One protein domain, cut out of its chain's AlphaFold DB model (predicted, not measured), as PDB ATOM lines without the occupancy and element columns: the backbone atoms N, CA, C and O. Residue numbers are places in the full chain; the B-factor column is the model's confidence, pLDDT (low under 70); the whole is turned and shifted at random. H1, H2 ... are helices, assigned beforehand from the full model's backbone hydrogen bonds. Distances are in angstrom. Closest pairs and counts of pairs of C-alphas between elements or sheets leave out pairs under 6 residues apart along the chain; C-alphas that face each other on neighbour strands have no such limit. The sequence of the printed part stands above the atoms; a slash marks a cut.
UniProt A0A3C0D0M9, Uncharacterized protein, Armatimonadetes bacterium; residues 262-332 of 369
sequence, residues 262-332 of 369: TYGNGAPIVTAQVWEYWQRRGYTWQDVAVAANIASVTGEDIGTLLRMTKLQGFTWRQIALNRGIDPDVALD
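What this domain is: This is residues 262 to 332 of the 369 residues of an uncharacterized protein of Armatimonadetes bacterium (UniProt A0A3C0D0M9). Helix H2 runs through the middle of a small cluster of helices: H3 packs on it at a steep tilt, H1 lies over its first residues on one side, and the short pair H4 and H5 lies on the other side, where H5 packs on H2. Residues 262 to 271, before H1, form an opening stretch with no named element. The printed part has 71 residues with five named helices, H1 to H5 in order, and no named strand; the class is all helix. The whole is compact, with a radius of gyration of the C-alphas of 11.3 A and spans of 30 by 29 by 18 A.

How they stand to each other: Start at the hub, H2, residues 285 to 298. It touches H3, residues 302 to 312, at a steep tilt of 64 degrees, opposite ways; the closest C-alphas, of Ala 291 and Ile 302, are 5.4 A apart. With residues 285 to 288 alone it touches H1, residues 272 to 279, closest at the C-alphas of Val 288 and Trp 275, 7.0 A. With residues 290 to 294 alone it touches H5, residues 327 to 331, closest at the C-alphas of Asn 293 and Ala 330, 5.5 A. H5 touches H4, residues 316 to 322, closest at the C-alphas of Pro 327 and Arg 317, 5.3 A. H4 and H2 are close but not clearly touching, at a shallow tilt of 13 degrees, the same way; the closest C-alphas, of Ala 320 and Ile 294, are 6.8 A apart. H1 and H4 are apart. Every O i to N i+4 pair is within hydrogen-bond range in H1, H3, H4 and H5, and 9 of 10 in H2.

Where its parts are: Find C-alpha 285 at (74.341, 21.218, 29.762); from there H2 runs 19.8 A to C-alpha 298. H3 is 14.8 A long and H1 10.1 A, beginning at C-alpha 272 (80.615, 28.237, 34.973). H4 is 9.9 A long; H5, 5.9 A, ends at C-alpha 331 (70.133, 11.389, 35.419).

The domain as a whole: The C-alphas farthest apart, of Gly 266 and Gly 313, are 31.1 A apart. The printed part has no cut, and the four links between helices are tight. Look for pLDDT under 70 at residues 262 to 269 and residue 272; the mean of the printed part is 85.2.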
ATOM      1  N   THR A 262      79.375  20.623  45.455       51.06
ATOM      2  CA  THR A 262      80.674  20.258  46.023       51.06
ATOM      3  C   THR A 262      80.808  18.739  46.135       51.06
ATOM      4  O   THR A 262      79.814  18.029  46.303       51.06
ATOM      5  N   TYR A 263      82.030  18.225  45.995       55.16
ATOM      6  CA  TYR A 263      82.375  16.846  46.341       55.16
ATOM      7  C   TYR A 263      82.096  16.621  47.834       55.16
ATOM      8  O   TYR A 263      81.979  17.578  48.602       55.16
ATOM      9  N   GLY A 264      82.077  15.363  48.284       48.75
ATOM     10  CA  GLY A 264      81.967  15.048  49.718       48.75
ATOM     11  C   GLY A 264      83.051  15.704  50.595       48.75
ATOM     12  O   GLY A 264      82.855  15.852  51.795       48.75
ATOM     13  N   ASN A 265      84.165  16.148  49.999       48.91
ATOM     14  CA  ASN A 265      85.253  16.878  50.660       48.91
ATOM     15  C   ASN A 265      85.152  18.420  50.547       48.91
ATOM     16  O   ASN A 265      86.091  19.115  50.921       48.91
ATOM     17  N   GLY A 266      84.058  18.962  49.999       49.50
ATOM     18  CA  GLY A 266      83.824  20.405  49.881       49.50
ATOM     19  C   GLY A 266      84.408  21.089  48.636       49.50
ATOM     20  O   GLY A 266      84.097  22.254  48.404       49.50
ATOM     21  N   ALA A 267      85.197  20.407  47.798       53.16
ATOM     22  CA  ALA A 267      85.733  21.005  46.569       53.16
ATOM     23  C   ALA A 267      84.633  21.199  45.495       53.16
ATOM     24  O   ALA A 267      83.746  20.353  45.387       53.16
ATOM     25  N   PRO A 268      84.656  22.274  44.683       54.84
ATOM     26  CA  PRO A 268      83.644  22.512  43.650       54.84
ATOM     27  C   PRO A 268      83.746  21.493  42.502       54.84
ATOM     28  O   PRO A 268      84.827  21.257  41.968       54.84
ATOM     29  N   ILE A 269      82.612  20.907  42.103       65.25
ATOM     30  CA  ILE A 269      82.512  19.892  41.038       65.25
ATOM     31  C   ILE A 269      82.327  20.547  39.664       65.25
ATOM     32  O   ILE A 269      82.998  20.183  38.705       65.25
ATOM     33  N   VAL A 270      81.439  21.542  39.561       75.75
ATOM     34  CA  VAL A 270      81.208  22.322  38.334       75.75
ATOM     35  C   VAL A 270      81.257  23.799  38.677       75.75
ATOM     36  O   VAL A 270      80.656  24.227  39.656       75.75
ATOM     37  N   THR A 271      81.960  24.563  37.847       74.31
ATOM     38  CA  THR A 271      81.921  26.029  37.816       74.31
ATOM     39  C   THR A 271      81.423  26.478  36.444       74.31
ATOM     40  O   THR A 271      81.450  25.697  35.489       74.31
ATOM     41  N   ALA A 272      81.017  27.740  36.291       66.50
ATOM     42  CA  ALA A 272      80.615  28.237  34.973       66.50
ATOM     43  C   ALA A 272      81.763  28.178  33.946       66.50
ATOM     44  O   ALA A 272      81.524  27.875  32.785       66.50
ATOM     45  N   GLN A 273      83.016  28.379  34.377       70.81
ATOM     46  CA  GLN A 273      84.185  28.208  33.507       70.81
ATOM     47  C   GLN A 273      84.324  26.757  33.028       70.81
ATOM     48  O   GLN A 273      84.605  26.517  31.854       70.81
ATOM     49  N   VAL A 274      84.091  25.785  33.918       76.19
ATOM     50  CA  VAL A 274      84.072  24.357  33.560       76.19
ATOM     51  C   VAL A 274      82.923  24.067  32.591       76.19
ATOM     52  O   VAL A 274      83.128  23.369  31.600       76.19
ATOM     53  N   TRP A 275      81.738  24.639  32.818       80.62
ATOM     54  CA  TRP A 275      80.612  24.538  31.889       80.62
ATOM     55  C   TRP A 275      80.956  25.104  30.502       80.62
ATOM     56  O   TRP A 275      80.877  24.373  29.516       80.62
ATOM     57  N   GLU A 276      81.406  26.357  30.411       76.12
ATOM     58  CA  GLU A 276      81.773  27.005  29.145       76.12
ATOM     59  C   GLU A 276      82.859  26.223  28.393       76.12
ATOM     60  O   GLU A 276      82.805  26.073  27.169       76.12
ATOM     61  N   TYR A 277      83.836  25.677  29.122       84.75
ATOM     62  CA  TYR A 277      84.893  24.840  28.562       84.75
ATOM     63  C   TYR A 277      84.343  23.584  27.864       84.75
ATOM     64  O   TYR A 277      84.840  23.204  26.794       84.75
ATOM     65  N   TRP A 278      83.324  22.937  28.438       86.56
ATOM     66  CA  TRP A 278      82.687  21.747  27.861       86.56
ATOM     67  C   TRP A 278      81.651  22.090  26.792       86.56
ATOM     68  O   TRP A 278      81.591  21.411  25.765       86.56
ATOM     69  N   GLN A 279      80.923  23.193  26.956       84.94
ATOM     70  CA  GLN A 279      80.008  23.715  25.946       84.94
ATOM     71  C   GLN A 279      80.745  24.001  24.630       84.94
ATOM     72  O   GLN A 279      80.308  23.561  23.568       84.94
ATOM     73  N   ARG A 280      81.926  24.639  24.685       82.50
ATOM     74  CA  ARG A 280      82.777  24.884  23.501       82.50
ATOM     75  C   ARG A 280      83.264  23.601  22.815       82.50
ATOM     76  O   ARG A 280      83.672  23.648  21.660       82.50
ATOM     77  N   ARG A 281      83.214  22.451  23.494       86.81
ATOM     78  CA  ARG A 281      83.529  21.116  22.942       86.81
ATOM     79  C   ARG A 281      82.286  20.352  22.473       86.81
ATOM     80  O   ARG A 281      82.365  19.166  22.134       86.81
ATOM     81  N   GLY A 282      81.139  21.029  22.436       87.12
ATOM     82  CA  GLY A 282      79.871  20.495  21.965       87.12
ATOM     83  C   GLY A 282      79.270  19.457  22.907       87.12
ATOM     84  O   GLY A 282      78.725  18.468  22.420       87.12
ATOM     85  N   TYR A 283      79.445  19.619  24.219       87.44
ATOM     86  CA  TYR A 283      78.659  18.890  25.217       87.44
ATOM     87  C   TYR A 283      77.445  19.725  25.615       87.44
ATOM     88  O   TYR A 283      77.538  20.951  25.715       87.44
ATOM     89  N   THR A 284      76.307  19.069  25.831       87.50
ATOM     90  CA  THR A 284      75.101  19.753  26.307       87.50
ATOM     91  C   THR A 284      75.202  20.027  27.807       87.50
ATOM     92  O   THR A 284      75.987  19.402  28.521       87.50
ATOM     93  N   TRP A 285      74.387  20.951  28.320       82.12
ATOM     94  CA  TRP A 285      74.341  21.218  29.762       82.12
ATOM     95  C   TRP A 285      73.873  19.989  30.546       82.12
ATOM     96  O   TRP A 285      74.337  19.760  31.659       82.12
ATOM     97  N   GLN A 286      73.009  19.169  29.939       87.12
ATOM     98  CA  GLN A 286      72.515  17.919  30.513       87.12
ATOM     99  C   GLN A 286      73.662  16.925  30.680       87.12
ATOM    100  O   GLN A 286      73.819  16.361  31.756       87.12
ATOM    101  N   ASP A 287      74.514  16.780  29.663       91.50
ATOM    102  CA  ASP A 287      75.692  15.911  29.731       91.50
ATOM    103  C   ASP A 287      76.633  16.322  30.867       91.50
ATOM    104  O   ASP A 287      77.101  15.481  31.632       91.50
ATOM    105  N   VAL A 288      76.881  17.626  31.011       90.56
ATOM    106  CA  VAL A 288      77.758  18.154  32.066       90.56
ATOM    107  C   VAL A 288      77.125  17.985  33.450       90.56
ATOM    108  O   VAL A 288      77.821  17.602  34.388       90.56
ATOM    109  N   ALA A 289      75.815  18.204  33.583       87.75
ATOM    110  CA  ALA A 289      75.079  18.013  34.832       87.75
ATOM    111  C   ALA A 289      75.061  16.541  35.284       87.75
ATOM    112  O   ALA A 289      75.318  16.247  36.452       87.75
ATOM    113  N   VAL A 290      74.824  15.605  34.361       92.50
ATOM    114  CA  VAL A 290      74.852  14.161  34.647       92.50
ATOM    115  C   VAL A 290      76.268  13.700  34.995       92.50
ATOM    116  O   VAL A 290      76.461  12.988  35.983       92.50
ATOM    117  N   ALA A 291      77.280  14.154  34.251       93.19
ATOM    118  CA  ALA A 291      78.677  13.872  34.571       93.19
ATOM    119  C   ALA A 291      79.056  14.395  35.966       93.19
ATOM    120  O   ALA A 291      79.715  13.694  36.726       93.19
ATOM    121  N   ALA A 292      78.587  15.586  36.338       90.50
ATOM    122  CA  ALA A 292      78.802  16.160  37.660       90.50
ATOM    123  C   ALA A 292      78.082  15.391  38.779       90.50
ATOM    124  O   ALA A 292      78.631  15.234  39.871       90.50
ATOM    125  N   ASN A 293      76.876  14.876  38.521       90.19
ATOM    126  CA  ASN A 293      76.177  13.998  39.461       90.19
ATOM    127  C   ASN A 293      76.986  12.726  39.737       90.19
ATOM    128  O   ASN A 293      77.165  12.367  40.900       90.19
ATOM    129  N   ILE A 294      77.530  12.090  38.699       92.12
ATOM    130  CA  ILE A 294      78.361  10.886  38.838       92.12
ATOM    131  C   ILE A 294      79.685  11.226  39.543       92.12
ATOM    132  O   ILE A 294      80.014  10.598  40.548       92.12
ATOM    133  N   ALA A 295      80.378  12.282  39.101       91.56
ATOM    134  CA  ALA A 295      81.622  12.769  39.700       91.56
ATOM    135  C   ALA A 295      81.475  13.069  41.198       91.56
ATOM    136  O   ALA A 295      82.361  12.755  41.984       91.56
ATOM    137  N   SER A 296      80.329  13.611  41.625       85.94
ATOM    138  CA  SER A 296      80.076  13.903  43.044       85.94
ATOM    139  C   SER A 296      80.129  12.678  43.956       85.94
ATOM    140  O   SER A 296      80.448  12.815  45.135       85.94
ATOM    141  N   VAL A 297      79.789  11.504  43.414       87.62
ATOM    142  CA  VAL A 297      79.713  10.241  44.152       87.62
ATOM    143  C   VAL A 297      81.025   9.476  44.023       87.62
ATOM    144  O   VAL A 297      81.505   8.924  45.006       87.62
ATOM    145  N   THR A 298      81.617   9.452  42.825       90.44
ATOM    146  CA  THR A 298      82.811   8.636  42.546       90.44
ATOM    147  C   THR A 298      84.134   9.369  42.734       90.44
ATOM    148  O   THR A 298      85.171   8.722  42.848       90.44
ATOM    149  N   GLY A 299      84.125  10.705  42.751       86.31
ATOM    150  CA  GLY A 299      85.337  11.526  42.742       86.31
ATOM    151  C   GLY A 299      86.046  11.593  41.383       86.31
ATOM    152  O   GLY A 299      87.146  12.133  41.301       86.31
ATOM    153  N   GLU A 300      85.459  11.035  40.319       90.75
ATOM    154  CA  GLU A 300      86.050  11.054  38.977       90.75
ATOM    155  C   GLU A 300      85.989  12.441  38.327       90.75
ATOM    156  O   GLU A 300      85.056  13.214  38.531       90.75
ATOM    157  N   ASP A 301      86.963  12.726  37.459       90.25
ATOM    158  CA  ASP A 301      86.962  13.935  36.641       90.25
ATOM    159  C   ASP A 301      85.796  13.933  35.631       90.25
ATOM    160  O   ASP A 301      85.625  12.994  34.844       90.25
ATOM    161  N   ILE A 302      85.046  15.039  35.588       91.81
ATOM    162  CA  ILE A 302      83.921  15.253  34.663       91.81
ATOM    163  C   ILE A 302      84.345  15.035  33.211       91.81
ATOM    164  O   ILE A 302      83.604  14.443  32.427       91.81
ATOM    165  N   GLY A 303      85.546  15.476  32.836       92.38
ATOM    166  CA  GLY A 303      86.046  15.322  31.475       92.38
ATOM    167  C   GLY A 303      86.297  13.881  31.065       92.38
ATOM    168  O   GLY A 303      86.195  13.543  29.883       92.38
ATOM    169  N   THR A 304      86.612  13.012  32.016       93.75
ATOM    170  CA  THR A 304      86.718  11.571  31.774       93.75
ATOM    171  C   THR A 304      85.342  10.977  31.499       93.75
ATOM    172  O   THR A 304      85.165  10.325  30.471       93.75
ATOM    173  N   LEU A 305      84.348  11.302  32.327       95.50
ATOM    174  CA  LEU A 305      82.967  10.833  32.169       95.50
ATOM    175  C   LEU A 305      82.335  11.314  30.850       95.50
ATOM    176  O   LEU A 305      81.748  10.522  30.115       95.50
ATOM    177  N   LEU A 306      82.529  12.587  30.494       94.69
ATOM    178  CA  LEU A 306      82.080  13.162  29.220       94.69
ATOM    179  C   LEU A 306      82.748  12.492  28.005       94.69
ATOM    180  O   LEU A 306      82.105  12.238  26.988       94.69
ATOM    181  N   ARG A 307      84.040  12.150  28.090       92.38
ATOM    182  CA  ARG A 307      84.727  11.431  27.004       92.38
ATOM    183  C   ARG A 307      84.235   9.993  26.849       92.38
ATOM    184  O   ARG A 307      84.204   9.508  25.720       92.38
ATOM    185  N   MET A 308      83.825   9.325  27.929       92.75
ATOM    186  CA  MET A 308      83.242   7.979  27.841       92.75
ATOM    187  C   MET A 308      81.960   7.970  27.001       92.75
ATOM    188  O   MET A 308      81.754   7.043  26.218       92.75
ATOM    189  N   THR A 309      81.129   9.012  27.085       92.69
ATOM    190  CA  THR A 309      79.919   9.077  26.254       92.69
ATOM    191  C   THR A 309      80.232   9.405  24.800       92.69
ATOM    192  O   THR A 309      79.791   8.696  23.898       92.69
ATOM    193  N   LYS A 310      81.051  10.433  24.552       88.25
ATOM    194  CA  LYS A 310      81.278  10.946  23.190       88.25
ATOM    195  C   LYS A 310      82.300  10.154  22.369       88.25
ATOM    196  O   LYS A 310      82.159  10.087  21.154       88.25
ATOM    197  N   LEU A 311      83.327   9.578  23.000       89.56
ATOM    198  CA  LEU A 311      84.395   8.844  22.302       89.56
ATOM    199  C   LEU A 311      84.238   7.326  22.383       89.56
ATOM    200  O   LEU A 311      84.635   6.630  21.456       89.56
ATOM    201  N   GLN A 312      83.694   6.809  23.487       91.81
ATOM    202  CA  GLN A 312      83.588   5.363  23.717       91.81
ATOM    203  C   GLN A 312      82.158   4.833  23.531       91.81
ATOM    204  O   GLN A 312      81.944   3.627  23.600       91.81
ATOM    205  N   GLY A 313      81.181   5.712  23.276       92.69
ATOM    206  CA  GLY A 313      79.798   5.328  22.988       92.69
ATOM    207  C   GLY A 313      79.022   4.794  24.193       92.69
ATOM    208  O   GLY A 313      77.960   4.199  24.010       92.69
ATOM    209  N   PHE A 314      79.516   4.988  25.421       95.06
ATOM    210  CA  PHE A 314      78.761   4.613  26.613       95.06
ATOM    211  C   PHE A 314      77.555   5.532  26.800       95.06
ATOM    212  O   PHE A 314      77.640   6.750  26.663       95.06
ATOM    213  N   THR A 315      76.421   4.962  27.188       96.75
ATOM    214  CA  THR A 315      75.274   5.751  27.650       96.75
ATOM    215  C   THR A 315      75.476   6.184  29.102       96.75
ATOM    216  O   THR A 315      76.079   5.458  29.895       96.75
ATOM    217  N   TRP A 316      74.910   7.328  29.500       95.88
ATOM    218  CA  TRP A 316      74.947   7.791  30.895       95.88
ATOM    219  C   TRP A 316      74.431   6.744  31.891       95.88
ATOM    220  O   TRP A 316      75.010   6.560  32.960       95.88
ATOM    221  N   ARG A 317      73.396   5.989  31.499       96.38
ATOM    222  CA  ARG A 317      72.854   4.872  32.280       96.38
ATOM    223  C   ARG A 317      73.875   3.751  32.491       96.38
ATOM    224  O   ARG A 317      73.985   3.247  33.601       96.38
ATOM    225  N   GLN A 318      74.628   3.368  31.458       95.75
ATOM    226  CA  GLN A 318      75.687   2.356  31.584       95.75
ATOM    227  C   GLN A 318      76.825   2.841  32.482       95.75
ATOM    228  O   GLN A 318      77.322   2.070  33.297       95.75
ATOM    229  N   ILE A 319      77.216   4.115  32.370       96.94
ATOM    230  CA  ILE A 319      78.245   4.701  33.238       96.94
ATOM    231  C   ILE A 319      77.782   4.660  34.701       96.94
ATOM    232  O   ILE A 319      78.535   4.191  35.547       96.94
ATOM    233  N   ALA A 320      76.542   5.069  34.992       95.69
ATOM    234  CA  ALA A 320      75.975   5.025  36.342       95.69
ATOM    235  C   ALA A 320      75.938   3.595  36.917       95.69
ATOM    236  O   ALA A 320      76.461   3.359  38.008       95.69
ATOM    237  N   LEU A 321      75.425   2.622  36.151       96.75
ATOM    238  CA  LEU A 321      75.376   1.214  36.566       96.75
ATOM    239  C   LEU A 321      76.773   0.636  36.829       96.75
ATOM    240  O   LEU A 321      76.980  -0.031  37.840       96.75
ATOM    241  N   ASN A 322      77.757   0.958  35.983       97.19
ATOM    242  CA  ASN A 322      79.147   0.524  36.160       97.19
ATOM    243  C   ASN A 322      79.824   1.133  37.401       97.19
ATOM    244  O   ASN A 322      80.912   0.695  37.772       97.19
ATOM    245  N   ARG A 323      79.232   2.162  38.015       96.31
ATOM    246  CA  ARG A 323      79.707   2.801  39.251       96.31
ATOM    247  C   ARG A 323      78.837   2.482  40.465       96.31
ATOM    248  O   ARG A 323      79.067   3.043  41.529       96.31
ATOM    249  N   GLY A 324      77.848   1.595  40.317       96.44
ATOM    250  CA  GLY A 324      76.909   1.267  41.389       96.44
ATOM    251  C   GLY A 324      76.004   2.437  41.790       96.44
ATOM    252  O   GLY A 324      75.546   2.484  42.926       96.44
ATOM    253  N   ILE A 325      75.765   3.391  40.882       94.75
ATOM    254  CA  ILE A 325      74.876   4.536  41.103       94.75
ATOM    255  C   ILE A 325      73.524   4.226  40.463       94.75
ATOM    256  O   ILE A 325      73.467   3.781  39.314       94.75
ATOM    257  N   ASP A 326      72.440   4.504  41.187       95.56
ATOM    258  CA  ASP A 326      71.089   4.461  40.630       95.56
ATOM    259  C   ASP A 326      70.993   5.415  39.416       95.56
ATOM    260  O   ASP A 326      71.235   6.621  39.567       95.56
ATOM    261  N   PRO A 327      70.665   4.911  38.208       94.31
ATOM    262  CA  PRO A 327      70.536   5.742  37.020       94.31
ATOM    263  C   PRO A 327      69.586   6.923  37.188       94.31
ATOM    264  O   PRO A 327      69.870   7.979  36.631       94.31
ATOM    265  N   ASP A 328      68.509   6.784  37.961       90.38
ATOM    266  CA  ASP A 328      67.539   7.864  38.146       90.38
ATOM    267  C   ASP A 328      68.152   9.015  38.955       90.38
ATOM    268  O   ASP A 328      67.937  10.184  38.642       90.38
ATOM    269  N   VAL A 329      69.013   8.701  39.927       85.31
ATOM    270  CA  VAL A 329      69.767   9.702  40.700       85.31
ATOM    271  C   VAL A 329      70.855  10.358  39.850       85.31
ATOM    272  O   VAL A 329      71.067  11.567  39.942       85.31
ATOM    273  N   ALA A 330      71.550   9.584  39.013       90.94
ATOM    274  CA  ALA A 330      72.579  10.118  38.123       90.94
ATOM    275  C   ALA A 330      71.982  11.056  37.057       90.94
ATOM    276  O   ALA A 330      72.547  12.116  36.778       90.94
ATOM    277  N   LEU A 331      70.832  10.675  36.490       89.88
ATOM    278  CA  LEU A 331      70.133  11.389  35.419       89.88
ATOM    279  C   LEU A 331      69.215  12.513  35.919       89.88
ATOM    280  O   LEU A 331      68.744  13.310  35.104       89.88
ATOM    281  N   ASP A 332      68.971  12.614  37.228       85.25
ATOM    282  CA  ASP A 332      68.213  13.713  37.824       85.25
ATOM    283  C   ASP A 332      68.969  15.043  37.687       85.25
ATOM    284  O   ASP A 332      69.781  15.451  38.525       85.25
TER     285      ASP A 332